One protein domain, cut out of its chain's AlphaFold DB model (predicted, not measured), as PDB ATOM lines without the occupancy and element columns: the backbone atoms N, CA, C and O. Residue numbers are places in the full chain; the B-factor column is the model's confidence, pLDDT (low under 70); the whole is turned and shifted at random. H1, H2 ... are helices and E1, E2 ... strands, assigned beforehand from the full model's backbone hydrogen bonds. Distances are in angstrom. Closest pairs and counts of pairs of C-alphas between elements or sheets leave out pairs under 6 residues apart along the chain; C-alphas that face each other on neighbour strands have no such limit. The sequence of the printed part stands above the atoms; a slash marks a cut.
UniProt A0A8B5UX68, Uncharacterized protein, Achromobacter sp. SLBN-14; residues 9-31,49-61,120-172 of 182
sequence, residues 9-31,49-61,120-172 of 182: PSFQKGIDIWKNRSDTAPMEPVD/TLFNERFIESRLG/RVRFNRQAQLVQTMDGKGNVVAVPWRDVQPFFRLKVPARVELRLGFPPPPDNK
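Overview. This is residues 9 to 31, 49 to 61 and 120 to 172 of the 182 residues of an uncharacterized protein of Achromobacter sp. SLBN-14 (UniProt A0A8B5UX68). Two small antiparallel sheets make two separate lobes, joined by the tight link from E5 to E6: a twisted four-stranded sheet, E2 to E5, and a three-stranded sheet built on the long hairpin E6 and E7, with H1 over one of its faces. The 89 printed residues hold, along the chain, one named helix and seven named strands, H1 E1 E2 E3 E4 E5 E6 E7, mixed in class, with under half of the residues in named elements. The sheet orders are E2 E3 E4 E5 and E1 E6 E7. The whole is compact, with a radius of gyration of the C-alphas of 13.9 A and spans of 36 by 32 by 28 A.

Arrangement. Begin at E2, residues 55 to 58, an edge strand antiparallel to E3, residues 121 to 124; N 56 and O 123 are 2.9 A apart, within hydrogen-bond range. E3, E4, residues 129 to 133, and E5, residues 139 to 143, form a meander, each strand the antiparallel neighbour of the one before; look for N 122 and O 131 at 2.9 A, and N 130 and O 142 at 2.7 A. In the other sheet, E6, residues 148 to 154, forms a hairpin with E7, residues 158 to 164, N 150 to O 162 being 2.8 A, and pairs with E1, residues 24 to 26, N 25 to O 151 being 2.9 A. H1, residues 11 to 19, is on this sheet at a height of 9.1 A, over E6 and only just slantwise to it, at 32 degrees on the local plane; its closest C-alphas to E1 are Trp 18 and Thr 24, 6.3 A. Every O i to N i+4 pair in H1 is within hydrogen-bond range. E5 and E6 are apart.

Along the chain. Find C-alpha 11 at (-49.484, 27.174, 10.762); from there H1 runs 12.3 A to C-alpha 19. E6 runs 18.8 A, and E7 runs 19.0 A to C-alpha 164 at (-45.810, 34.507, 9.322).

Size, cuts and confidence. The C-alphas farthest apart are Pro 156 and Asp 170, 39.0 A. Residues 32 to 48 and 62 to 119 are not printed, with C-alpha gaps of 24.7 A and 9.8 A. Of the links printed whole, none is long. Mean pLDDT of the printed part is 74.2; look for values under 70 at, among others, residues 9 to 12 and 167 to 172.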
ATOM      1  N   PRO A   9     -45.514  21.016  10.550       56.19
ATOM      2  CA  PRO A   9     -46.352  21.581  11.596       56.19
ATOM      3  C   PRO A   9     -47.453  22.444  10.966       56.19
ATOM      4  O   PRO A   9     -47.235  23.096   9.945       56.19
ATOM      5  N   SER A  10     -48.653  22.428  11.553       67.31
ATOM      6  CA  SER A  10     -49.716  23.357  11.161       67.31
ATOM      7  C   SER A  10     -49.247  24.799  11.367       67.31
ATOM      8  O   SER A  10     -48.383  25.051  12.206       67.31
ATOM      9  N   PHE A  11     -49.828  25.753  10.636       66.69
ATOM     10  CA  PHE A  11     -49.484  27.174  10.762       66.69
ATOM     11  C   PHE A  11     -49.486  27.654  12.217       66.69
ATOM     12  O   PHE A  11     -48.501  28.225  12.668       66.69
ATOM     13  N   GLN A  12     -50.523  27.298  12.983       69.81
ATOM     14  CA  GLN A  12     -50.599  27.624  14.407       69.81
ATOM     15  C   GLN A  12     -49.397  27.081  15.191       69.81
ATOM     16  O   GLN A  12     -48.780  27.806  15.960       69.81
ATOM     17  N   LYS A  13     -49.002  25.833  14.929       72.25
ATOM     18  CA  LYS A  13     -47.843  25.213  15.573       72.25
ATOM     19  C   LYS A  13     -46.523  25.878  15.154       72.25
ATOM     20  O   LYS A  13     -45.619  25.965  15.974       72.25
ATOM     21  N   GLY A  14     -46.407  26.350  13.910       71.56
ATOM     22  CA  GLY A  14     -45.256  27.135  13.439       71.56
ATOM     23  C   GLY A  14     -45.150  28.492  14.139       71.56
ATOM     24  O   GLY A  14     -44.090  28.846  14.650       71.56
ATOM     25  N   ILE A  15     -46.276  29.197  14.256       75.62
ATOM     26  CA  ILE A  15     -46.388  30.451  15.007       75.62
ATOM     27  C   ILE A  15     -46.037  30.249  16.484       75.62
ATOM     28  O   ILE A  15     -45.286  31.042  17.046       75.62
ATOM     29  N   ASP A  16     -46.521  29.177  17.111       79.62
ATOM     30  CA  ASP A  16     -46.222  28.882  18.515       79.62
ATOM     31  C   ASP A  16     -44.730  28.571  18.726       79.62
ATOM     32  O   ASP A  16     -44.153  28.968  19.737       79.62
ATOM     33  N   ILE A  17     -44.064  27.923  17.762       80.81
ATOM     34  CA  ILE A  17     -42.605  27.718  17.801       80.81
ATOM     35  C   ILE A  17     -41.870  29.062  17.781       80.81
ATOM     36  O   ILE A  17     -40.939  29.253  18.561       80.81
ATOM     37  N   TRP A  18     -42.284  29.995  16.923       75.31
ATOM     38  CA  TRP A  18     -41.691  31.332  16.868       75.31
ATOM     39  C   TRP A  18     -41.974  32.148  18.130       75.31
ATOM     40  O   TRP A  18     -41.082  32.808  18.644       75.31
ATOM     41  N   LYS A  19     -43.174  32.060  18.705       80.56
ATOM     42  CA  LYS A  19     -43.475  32.714  19.989       80.56
ATOM     43  C   LYS A  19     -42.618  32.185  21.143       80.56
ATOM     44  O   LYS A  19     -42.323  32.933  22.066       80.56
ATOM     45  N   ASN A  20     -42.225  30.914  21.088       83.44
ATOM     46  CA  ASN A  20     -41.459  30.255  22.146       83.44
ATOM     47  C   ASN A  20     -39.933  30.349  21.969       83.44
ATOM     48  O   ASN A  20     -39.192  29.877  22.832       83.44
ATOM     49  N   ARG A  21     -39.438  30.912  20.862       81.50
ATOM     50  CA  ARG A  21     -38.000  31.115  20.636       81.50
ATOM     51  C   ARG A  21     -37.510  32.354  21.384       81.50
ATOM     52  O   ARG A  21     -38.171  33.383  21.400       81.50
ATOM     53  N   SER A  22     -36.322  32.260  21.980       82.75
ATOM     54  CA  SER A  22     -35.721  33.361  22.746       82.75
ATOM     55  C   SER A  22     -35.179  34.493  21.871       82.75
ATOM     56  O   SER A  22     -35.001  35.604  22.359       82.75
ATOM     57  N   ASP A  23     -34.900  34.218  20.596       82.38
ATOM     58  CA  ASP A  23     -34.403  35.194  19.627       82.38
ATOM     59  C   ASP A  23     -35.521  35.855  18.816       82.38
ATOM     60  O   ASP A  23     -35.230  36.569  17.859       82.38
ATOM     61  N   THR A  24     -36.790  35.631  19.163       82.62
ATOM     62  CA  THR A  24     -37.930  36.191  18.435       82.62
ATOM     63  C   THR A  24     -38.952  36.822  19.365       82.62
ATOM     64  O   THR A  24     -39.268  36.288  20.422       82.62
ATOM     65  N   ALA A  25     -39.509  37.954  18.942       83.25
ATOM     66  CA  ALA A  25     -40.587  38.640  19.640       83.25
ATOM     67  C   ALA A  25     -41.736  38.923  18.659       83.25
ATOM     68  O   ALA A  25     -41.475  39.400  17.548       83.25
ATOM     69  N   PRO A  26     -43.000  38.619  19.016       82.56
ATOM     70  CA  PRO A  26     -44.134  39.017  18.194       82.56
ATOM     71  C   PRO A  26     -44.214  40.543  18.149       82.56
ATOM     72  O   PRO A  26     -44.039  41.212  19.166       82.56
ATOM     73  N   MET A  27     -44.476  41.081  16.965       78.19
ATOM     74  CA  MET A  27     -44.765  42.501  16.812       78.19
ATOM     75  C   MET A  27     -46.243  42.763  17.055       78.19
ATOM     76  O   MET A  27     -47.091  41.904  16.783       78.19
ATOM     77  N   GLU A  28     -46.539  43.966  17.539       70.50
ATOM     78  CA  GLU A  28     -47.912  44.447  17.556       70.50
ATOM     79  C   GLU A  28     -48.465  44.508  16.123       70.50
ATOM     80  O   GLU A  28     -47.714  44.752  15.167       70.50
ATOM     81  N   PRO A  29     -49.759  44.209  15.950       62.84
ATOM     82  CA  PRO A  29     -50.384  44.284  14.645       62.84
ATOM     83  C   PRO A  29     -50.356  45.722  14.092       62.84
ATOM     84  O   PRO A  29     -50.261  46.715  14.811       62.84
ATOM     85  N   VAL A  30     -50.382  45.832  12.759       61.97
ATOM     86  CA  VAL A  30     -50.229  47.103  12.008       61.97
ATOM     87  C   VAL A  30     -51.470  48.010  12.133       61.97
ATOM     88  O   VAL A  30     -51.558  49.067  11.517       61.97
ATOM     89  N   ASP A  31     -52.467  47.590  12.908       57.47
ATOM     90  CA  ASP A  31     -53.629  48.389  13.288       57.47
ATOM     91  C   ASP A  31     -53.291  49.476  14.323       57.47
ATOM     92  O   ASP A  31     -54.073  50.417  14.484       57.47
ATOM     93  N   THR A  49     -41.421  53.927  -7.434       76.75
ATOM     94  CA  THR A  49     -41.623  52.556  -7.925       76.75
ATOM     95  C   THR A  49     -41.841  51.560  -6.785       76.75
ATOM     96  O   THR A  49     -42.566  50.584  -6.978       76.75
ATOM     97  N   LEU A  50     -41.259  51.815  -5.608       73.75
ATOM     98  CA  LEU A  50     -41.391  50.992  -4.404       73.75
ATOM     99  C   LEU A  50     -42.431  51.553  -3.436       73.75
ATOM    100  O   LEU A  50     -43.191  50.790  -2.842       73.75
ATOM    101  N   PHE A  51     -42.458  52.878  -3.292       80.06
ATOM    102  CA  PHE A  51     -43.306  53.599  -2.354       80.06
ATOM    103  C   PHE A  51     -44.256  54.501  -3.137       80.06
ATOM    104  O   PHE A  51     -43.882  55.558  -3.630       80.06
ATOM    105  N   ASN A  52     -45.507  54.077  -3.280       82.12
ATOM    106  CA  ASN A  52     -46.546  54.879  -3.917       82.12
ATOM    107  C   ASN A  52     -47.857  54.820  -3.128       82.12
ATOM    108  O   ASN A  52     -47.977  54.155  -2.096       82.12
ATOM    109  N   GLU A  53     -48.873  55.517  -3.634       82.25
ATOM    110  CA  GLU A  53     -50.201  55.583  -3.009       82.25
ATOM    111  C   GLU A  53     -50.850  54.208  -2.808       82.25
ATOM    112  O   GLU A  53     -51.685  54.019  -1.922       82.25
ATOM    113  N   ARG A  54     -50.469  53.221  -3.624       81.38
ATOM    114  CA  ARG A  54     -51.055  51.884  -3.595       81.38
ATOM    115  C   ARG A  54     -50.167  50.863  -2.904       81.38
ATOM    116  O   ARG A  54     -50.703  49.991  -2.229       81.38
ATOM    117  N   PHE A  55     -48.852  50.948  -3.063       82.50
ATOM    118  CA  PHE A  55     -47.904  49.917  -2.665       82.50
ATOM    119  C   PHE A  55     -46.763  50.472  -1.817       82.50
ATOM    120  O   PHE A  55     -46.236  51.546  -2.088       82.50
ATOM    121  N   ILE A  56     -46.371  49.679  -0.825       81.56
ATOM    122  CA  ILE A  56     -45.114  49.797  -0.088       81.56
ATOM    123  C   ILE A  56     -44.353  48.496  -0.354       81.56
ATOM    124  O   ILE A  56     -44.822  47.418   0.018       81.56
ATOM    125  N   GLU A  57     -43.228  48.564  -1.055       78.31
ATOM    126  CA  GLU A  57     -42.382  47.408  -1.365       78.31
ATOM    127  C   GLU A  57     -41.152  47.402  -0.454       78.31
ATOM    128  O   GLU A  57     -40.369  48.344  -0.454       78.31
ATOM    129  N   SER A  58     -40.977  46.321   0.309       71.38
ATOM    130  CA  SER A  58     -39.797  46.124   1.153       71.38
ATOM    131  C   SER A  58     -38.762  45.262   0.430       71.38
ATOM    132  O   SER A  58     -39.096  44.227  -0.158       71.38
ATOM    133  N   ARG A  59     -37.489  45.671   0.496       70.31
ATOM    134  CA  ARG A  59     -36.338  44.915  -0.024       70.31
ATOM    135  C   ARG A  59     -35.723  44.037   1.076       70.31
ATOM    136  O   ARG A  59     -34.541  44.165   1.393       70.31
ATOM    137  N   LEU A  60     -36.523  43.133   1.648       64.25
ATOM    138  CA  LEU A  60     -36.082  42.242   2.729       64.25
ATOM    139  C   LEU A  60     -34.806  41.471   2.348       64.25
ATOM    140  O   LEU A  60     -34.690  40.919   1.251       64.25
ATOM    141  N   GLY A  61     -33.836  41.454   3.267       64.38
ATOM    142  CA  GLY A  61     -32.578  40.710   3.136       64.38
ATOM    143  C   GLY A  61     -31.536  41.319   2.189       64.38
ATOM    144  O   GLY A  61     -30.411  40.823   2.135       64.38
ATOM    145  N   ARG A 120     -39.520  39.824  -2.870       69.44
ATOM    146  CA  ARG A 120     -40.287  41.073  -2.848       69.44
ATOM    147  C   ARG A 120     -41.554  40.854  -2.042       69.44
ATOM    148  O   ARG A 120     -42.433  40.113  -2.485       69.44
ATOM    149  N   VAL A 121     -41.651  41.512  -0.893       75.69
ATOM    150  CA  VAL A 121     -42.916  41.636  -0.165       75.69
ATOM    151  C   VAL A 121     -43.512  42.993  -0.491       75.69
ATOM    152  O   VAL A 121     -42.877  44.031  -0.297       75.69
ATOM    153  N   ARG A 122     -44.740  42.984  -1.010       81.50
ATOM    154  CA  ARG A 122     -45.489  44.198  -1.341       81.50
ATOM    155  C   ARG A 122     -46.694  44.328  -0.441       81.50
ATOM    156  O   ARG A 122     -47.535  43.439  -0.377       81.50
ATOM    157  N   PHE A 123     -46.828  45.479   0.179       82.31
ATOM    158  CA  PHE A 123     -47.965  45.839   1.000       82.31
ATOM    159  C   PHE A 123     -48.874  46.756   0.181       82.31
ATOM    160  O   PHE A 123     -48.505  47.881  -0.136       82.31
ATOM    161  N   ASN A 124     -50.072  46.288  -0.175       84.25
ATOM    162  CA  ASN A 124     -51.092  47.107  -0.826       84.25
ATOM    163  C   ASN A 124     -51.932  47.868   0.212       84.25
ATOM    164  O   ASN A 124     -52.768  47.265   0.885       84.25
ATOM    165  N   ARG A 125     -51.732  49.187   0.300       80.88
ATOM    166  CA  ARG A 125     -52.358  50.083   1.289       80.88
ATOM    167  C   ARG A 125     -53.865  50.218   1.103       80.88
ATOM    168  O   ARG A 125     -54.600  50.301   2.078       80.88
ATOM    169  N   GLN A 126     -54.322  50.216  -0.146       83.81
ATOM    170  CA  GLN A 126     -55.733  50.421  -0.483       83.81
ATOM    171  C   GLN A 126     -56.557  49.150  -0.276       83.81
ATOM    172  O   GLN A 126     -57.688  49.212   0.192       83.81
ATOM    173  N   ALA A 127     -55.991  47.994  -0.628       82.81
ATOM    174  CA  ALA A 127     -56.673  46.707  -0.503       82.81
ATOM    175  C   ALA A 127     -56.408  46.000   0.837       82.81
ATOM    176  O   ALA A 127     -57.039  44.983   1.105       82.81
ATOM    177  N   GLN A 128     -55.468  46.502   1.648       84.69
ATOM    178  CA  GLN A 128     -54.996  45.857   2.880       84.69
ATOM    179  C   GLN A 128     -54.526  44.406   2.634       84.69
ATOM    180  O   GLN A 128     -54.882  43.486   3.373       84.69
ATOM    181  N   LEU A 129     -53.743  44.193   1.563       83.94
ATOM    182  CA  LEU A 129     -53.221  42.878   1.136       83.94
ATOM    183  C   LEU A 129     -51.686  42.847   1.093       83.94
ATOM    184  O   LEU A 129     -51.066  43.755   0.538       83.94
ATOM    185  N   VAL A 130     -51.062  41.823   1.675       81.56
ATOM    186  CA  VAL A 130     -49.629  41.540   1.563       81.56
ATOM    187  C   VAL A 130     -49.468  40.567   0.413       81.56
ATOM    188  O   VAL A 130     -50.085  39.505   0.397       81.56
ATOM    189  N   GLN A 131     -48.652  40.937  -0.558       81.88
ATOM    190  CA  GLN A 131     -48.294  40.098  -1.682       81.88
ATOM    191  C   GLN A 131     -46.872  39.592  -1.483       81.88
ATOM    192  O   GLN A 131     -45.952  40.374  -1.248       81.88
ATOM    193  N   THR A 132     -46.704  38.284  -1.601       76.25
ATOM    194  CA  THR A 132     -45.408  37.603  -1.579       76.25
ATOM    195  C   THR A 132     -45.332  36.623  -2.747       76.25
ATOM    196  O   THR A 132     -46.334  36.375  -3.420       76.25
ATOM    197  N   MET A 133     -44.152  36.078  -3.019       70.69
ATOM    198  CA  MET A 133     -43.991  34.996  -3.989       70.69
ATOM    199  C   MET A 133     -44.006  33.651  -3.263       70.69
ATOM    200  O   MET A 133     -43.347  33.495  -2.237       70.69
ATOM    201  N   ASP A 134     -44.742  32.673  -3.790       67.50
ATOM    202  CA  ASP A 134     -44.609  31.289  -3.343       67.50
ATOM    203  C   ASP A 134     -43.271  30.690  -3.818       67.50
ATOM    204  O   ASP A 134     -42.599  31.213  -4.711       67.50
ATOM    205  N   GLY A 135     -42.893  29.533  -3.265       60.44
ATOM    206  CA  GLY A 135     -41.689  28.806  -3.695       60.44
ATOM    207  C   GLY A 135     -41.711  28.312  -5.155       60.44
ATOM    208  O   GLY A 135     -40.754  27.680  -5.591       60.44
ATOM    209  N   LYS A 136     -42.795  28.556  -5.908       63.34
ATOM    210  CA  LYS A 136     -42.957  28.259  -7.340       63.34
ATOM    211  C   LYS A 136     -42.986  29.536  -8.203       63.34
ATOM    212  O   LYS A 136     -43.171  29.425  -9.411       63.34
ATOM    213  N   GLY A 137     -42.791  30.719  -7.612       65.69
ATOM    214  CA  GLY A 137     -42.787  32.013  -8.298       65.69
ATOM    215  C   GLY A 137     -44.168  32.633  -8.555       65.69
ATOM    216  O   GLY A 137     -44.248  33.659  -9.228       65.69
ATOM    217  N   ASN A 138     -45.256  32.058  -8.037       71.25
ATOM    218  CA  ASN A 138     -46.591  32.650  -8.128       71.25
ATOM    219  C   ASN A 138     -46.777  33.721  -7.056       71.25
ATOM    220  O   ASN A 138     -46.355  33.553  -5.914       71.25
ATOM    221  N   VAL A 139     -47.480  34.797  -7.400       75.12
ATOM    222  CA  VAL A 139     -47.832  35.837  -6.433       75.12
ATOM    223  C   VAL A 139     -49.000  35.356  -5.574       75.12
ATOM    224  O   VAL A 139     -50.081  35.073  -6.088       75.12
ATOM    225  N   VAL A 140     -48.790  35.298  -4.263       77.25
ATOM    226  CA  VAL A 140     -49.817  34.997  -3.265       77.25
ATOM    227  C   VAL A 140     -50.175  36.286  -2.543       77.25
ATOM    228  O   VAL A 140     -49.290  36.984  -2.054       77.25
ATOM    229  N   ALA A 141     -51.468  36.599  -2.480       81.94
ATOM    230  CA  ALA A 141     -51.995  37.751  -1.758       81.94
ATOM    231  C   ALA A 141     -52.741  37.287  -0.502       81.94
ATOM    232  O   ALA A 141     -53.634  36.445  -0.588       81.94
ATOM    233  N   VAL A 142     -52.389  37.856   0.647       80.44
ATOM    234  CA  VAL A 142     -52.985  37.552   1.953       80.44
ATOM    235  C   VAL A 142     -53.461  38.852   2.601       80.44
ATOM    236  O   VAL A 142     -52.746  39.849   2.520       80.44
ATOM    237  N   PRO A 143     -54.637  38.897   3.247       82.50
ATOM    238  CA  PRO A 143     -55.043  40.058   4.037       82.50
ATOM    239  C   PRO A 143     -54.023  40.407   5.125       82.50
ATOM    240  O   PRO A 143     -53.535  39.527   5.827       82.50
ATOM    241  N   TRP A 144     -53.725  41.697   5.307       79.81
ATOM    242  CA  TRP A 144     -52.752  42.173   6.308       79.81
ATOM    243  C   TRP A 144     -53.067  41.678   7.717       79.81
ATOM    244  O   TRP A 144     -52.160  41.297   8.445       79.81
ATOM    245  N   ARG A 145     -54.360  41.634   8.062       78.31
ATOM    246  CA  ARG A 145     -54.866  41.186   9.366       78.31
ATOM    247  C   ARG A 145     -54.519  39.729   9.700       78.31
ATOM    248  O   ARG A 145     -54.497  39.370  10.868       78.31
ATOM    249  N   ASP A 146     -54.285  38.906   8.678       78.19
ATOM    250  CA  ASP A 146     -54.006  37.478   8.842       78.19
ATOM    251  C   ASP A 146     -52.495  37.185   8.851       78.19
ATOM    252  O   ASP A 146     -52.085  36.050   9.090       78.19
ATOM    253  N   VAL A 147     -51.655  38.192   8.580       78.81
ATOM    254  CA  VAL A 147     -50.192  38.079   8.600       78.81
ATOM    255  C   VAL A 147     -49.682  38.468   9.980       78.81
ATOM    256  O   VAL A 147     -49.935  39.575  10.446       78.81
ATOM    257  N   GLN A 148     -48.919  37.580  10.623       80.88
ATOM    258  CA  GLN A 148     -48.319  37.861  11.927       80.88
ATOM    259  C   GLN A 148     -46.863  38.327  11.757       80.88
ATOM    260  O   GLN A 148     -46.019  37.522  11.348       80.88
ATOM    261  N   PRO A 149     -46.537  39.589  12.085       79.75
ATOM    262  CA  PRO A 149     -45.163  40.072  12.088       79.75
ATOM    263  C   PRO A 149     -44.400  39.637  13.349       79.75
ATOM    264  O   PRO A 149     -44.959  39.556  14.448       79.75
ATOM    265  N   PHE A 150     -43.106  39.378  13.179       81.50
ATOM    266  CA  PHE A 150     -42.153  39.046  14.234       81.50
ATOM    267  C   PHE A 150     -40.844  39.791  14.018       81.50
ATOM    268  O   PHE A 150     -40.351  39.886  12.893       81.50
ATOM    269  N   PHE A 151     -40.228  40.217  15.113       81.94
ATOM    270  CA  PHE A 151     -38.819  40.567  15.121       81.94
ATOM    271  C   PHE A 151     -37.989  39.336  15.438       81.94
ATOM    272  O   PHE A 151     -38.292  38.612  16.385       81.94
ATOM    273  N   ARG A 152     -36.919  39.124  14.675       82.56
ATOM    274  CA  ARG A 152     -35.867  38.164  14.999       82.56
ATOM    275  C   ARG A 152     -34.565  38.891  15.288       82.56
ATOM    276  O   ARG A 152     -34.057  39.628  14.450       82.56
ATOM    277  N   LEU A 153     -33.992  38.618  16.449       81.06
ATOM    278  CA  LEU A 153     -32.662  39.061  16.834       81.06
ATOM    279  C   LEU A 153     -31.622  38.132  16.195       81.06
ATOM    280  O   LEU A 153     -31.521  36.952  16.528       81.06
ATOM    281  N   LYS A 154     -30.836  38.665  15.262       75.88
ATOM    282  CA  LYS A 154     -29.677  38.000  14.660       75.88
ATOM    283  C   LYS A 154     -28.396  38.494  15.330       75.88
ATOM    284  O   LYS A 154     -28.211  39.682  15.578       75.88
ATOM    285  N   VAL A 155     -27.475  37.577  15.600       67.81
ATOM    286  CA  VAL A 155     -26.128  37.921  16.074       67.81
ATOM    287  C   VAL A 155     -25.262  38.301  14.862       67.81
ATOM    288  O   VAL A 155     -25.315  37.568  13.873       67.81
ATOM    289  N   PRO A 156     -24.449  39.377  14.910       58.66
ATOM    290  CA  PRO A 156     -24.276  40.332  16.007       58.66
ATOM    291  C   PRO A 156     -25.224  41.545  15.888       58.66
ATOM    292  O   PRO A 156     -25.079  42.364  14.989       58.66
ATOM    293  N   ALA A 157     -26.169  41.672  16.831       65.31
ATOM    294  CA  ALA A 157     -27.033  42.846  17.047       65.31
ATOM    295  C   ALA A 157     -27.881  43.335  15.848       65.31
ATOM    296  O   ALA A 157     -28.151  44.529  15.721       65.31
ATOM    297  N   ARG A 158     -28.339  42.429  14.980       69.69
ATOM    298  CA  ARG A 158     -29.270  42.744  13.886       69.69
ATOM    299  C   ARG A 158     -30.704  42.391  14.268       69.69
ATOM    300  O   ARG A 158     -30.938  41.427  14.995       69.69
ATOM    301  N   VAL A 159     -31.658  43.153  13.745       72.50
ATOM    302  CA  VAL A 159     -33.089  42.859  13.860       72.50
ATOM    303  C   VAL A 159     -33.621  42.592  12.460       72.50
ATOM    304  O   VAL A 159     -33.513  43.440  11.581       72.50
ATOM    305  N   GLU A 160     -34.172  41.405  12.249       75.38
ATOM    306  CA  GLU A 160     -34.815  41.005  11.002       75.38
ATOM    307  C   GLU A 160     -36.333  40.992  11.202       75.38
ATOM    308  O   GLU A 160     -36.833  40.418  12.172       75.38
ATOM    309  N   LEU A 161     -37.070  41.593  10.266       75.81
ATOM    310  CA  LEU A 161     -38.520  41.446  10.192       75.81
ATOM    311  C   LEU A 161     -38.862  40.111   9.527       75.81
ATOM    312  O   LEU A 161     -38.456  39.849   8.396       75.81
ATOM    313  N   ARG A 162     -39.664  39.292  10.208       77.44
ATOM    314  CA  ARG A 162     -40.223  38.048   9.671       77.44
ATOM    315  C   ARG A 162     -41.735  38.111   9.640       77.44
ATOM    316  O   ARG A 162     -42.366  38.594  10.576       77.44
ATOM    317  N   LEU A 163     -42.315  37.587   8.567       77.44
ATOM    318  CA  LEU A 163     -43.758  37.570   8.359       77.44
ATOM    319  C   LEU A 163     -44.248  36.123   8.331       77.44
ATOM    320  O   LEU A 163     -43.870  35.341   7.458       77.44
ATOM    321  N   GLY A 164     -45.095  35.774   9.297       77.62
ATOM    322  CA  GLY A 164     -45.810  34.507   9.322       77.62
ATOM    323  C   GLY A 164     -47.053  34.597   8.445       77.62
ATOM    324  O   GLY A 164     -47.997  35.308   8.788       77.62
ATOM    325  N   PHE A 165     -47.060  33.872   7.326       76.81
ATOM    326  CA  PHE A 165     -48.201  33.821   6.410       76.81
ATOM    327  C   PHE A 165     -49.084  32.596   6.688       76.81
ATOM    328  O   PHE A 165     -48.554  31.484   6.800       76.81
ATOM    329  N   PRO A 166     -50.417  32.760   6.754       71.88
ATOM    330  CA  PRO A 166     -51.345  31.648   6.860       71.88
ATOM    331  C   PRO A 166     -51.270  30.771   5.599       71.88
ATOM    332  O   PRO A 166     -50.881  31.242   4.524       71.88
ATOM    333  N   PRO A 167     -51.649  29.486   5.700       66.31
ATOM    334  CA  PRO A 167     -51.659  28.604   4.549       66.31
ATOM    335  C   PRO A 167     -52.670  29.144   3.528       66.31
ATOM    336  O   PRO A 167     -53.774  29.539   3.915       66.31
ATOM    337  N   PRO A 168     -52.325  29.181   2.232       60.53
ATOM    338  CA  PRO A 168     -53.244  29.686   1.229       60.53
ATOM    339  C   PRO A 168     -54.500  28.803   1.172       60.53
ATOM    340  O   PRO A 168     -54.399  27.582   1.327       60.53
ATOM    341  N   PRO A 169     -55.681  29.396   0.915       54.28
ATOM    342  CA  PRO A 169     -56.954  28.673   0.887       54.28
ATOM    343  C   PRO A 169     -56.991  27.556  -0.167       54.28
ATOM    344  O   PRO A 169     -57.719  26.580  -0.006       54.28
ATOM    345  N   ASP A 170     -56.172  27.668  -1.217       52.69
ATOM    346  CA  ASP A 170     -55.961  26.616  -2.203       52.69
ATOM    347  C   ASP A 170     -54.608  25.941  -1.911       52.69
ATOM    348  O   ASP A 170     -53.540  26.508  -2.151       52.69
ATOM    349  N   ASN A 171     -54.673  24.738  -1.334       46.28
ATOM    350  CA  ASN A 171     -53.634  23.931  -0.660       46.28
ATOM    351  C   ASN A 171     -52.375  23.571  -1.510       46.28
ATOM    352  O   ASN A 171     -51.671  22.598  -1.240       46.28
ATOM    353  N   LYS A 172     -52.112  24.294  -2.606       40.78
ATOM    354  CA  LYS A 172     -51.120  23.995  -3.653       40.78
ATOM    355  C   LYS A 172     -49.839  24.821  -3.556       40.78
ATOM    356  O   LYS A 172     -48.811  24.410  -4.116       40.78
TER     357      LYS A 172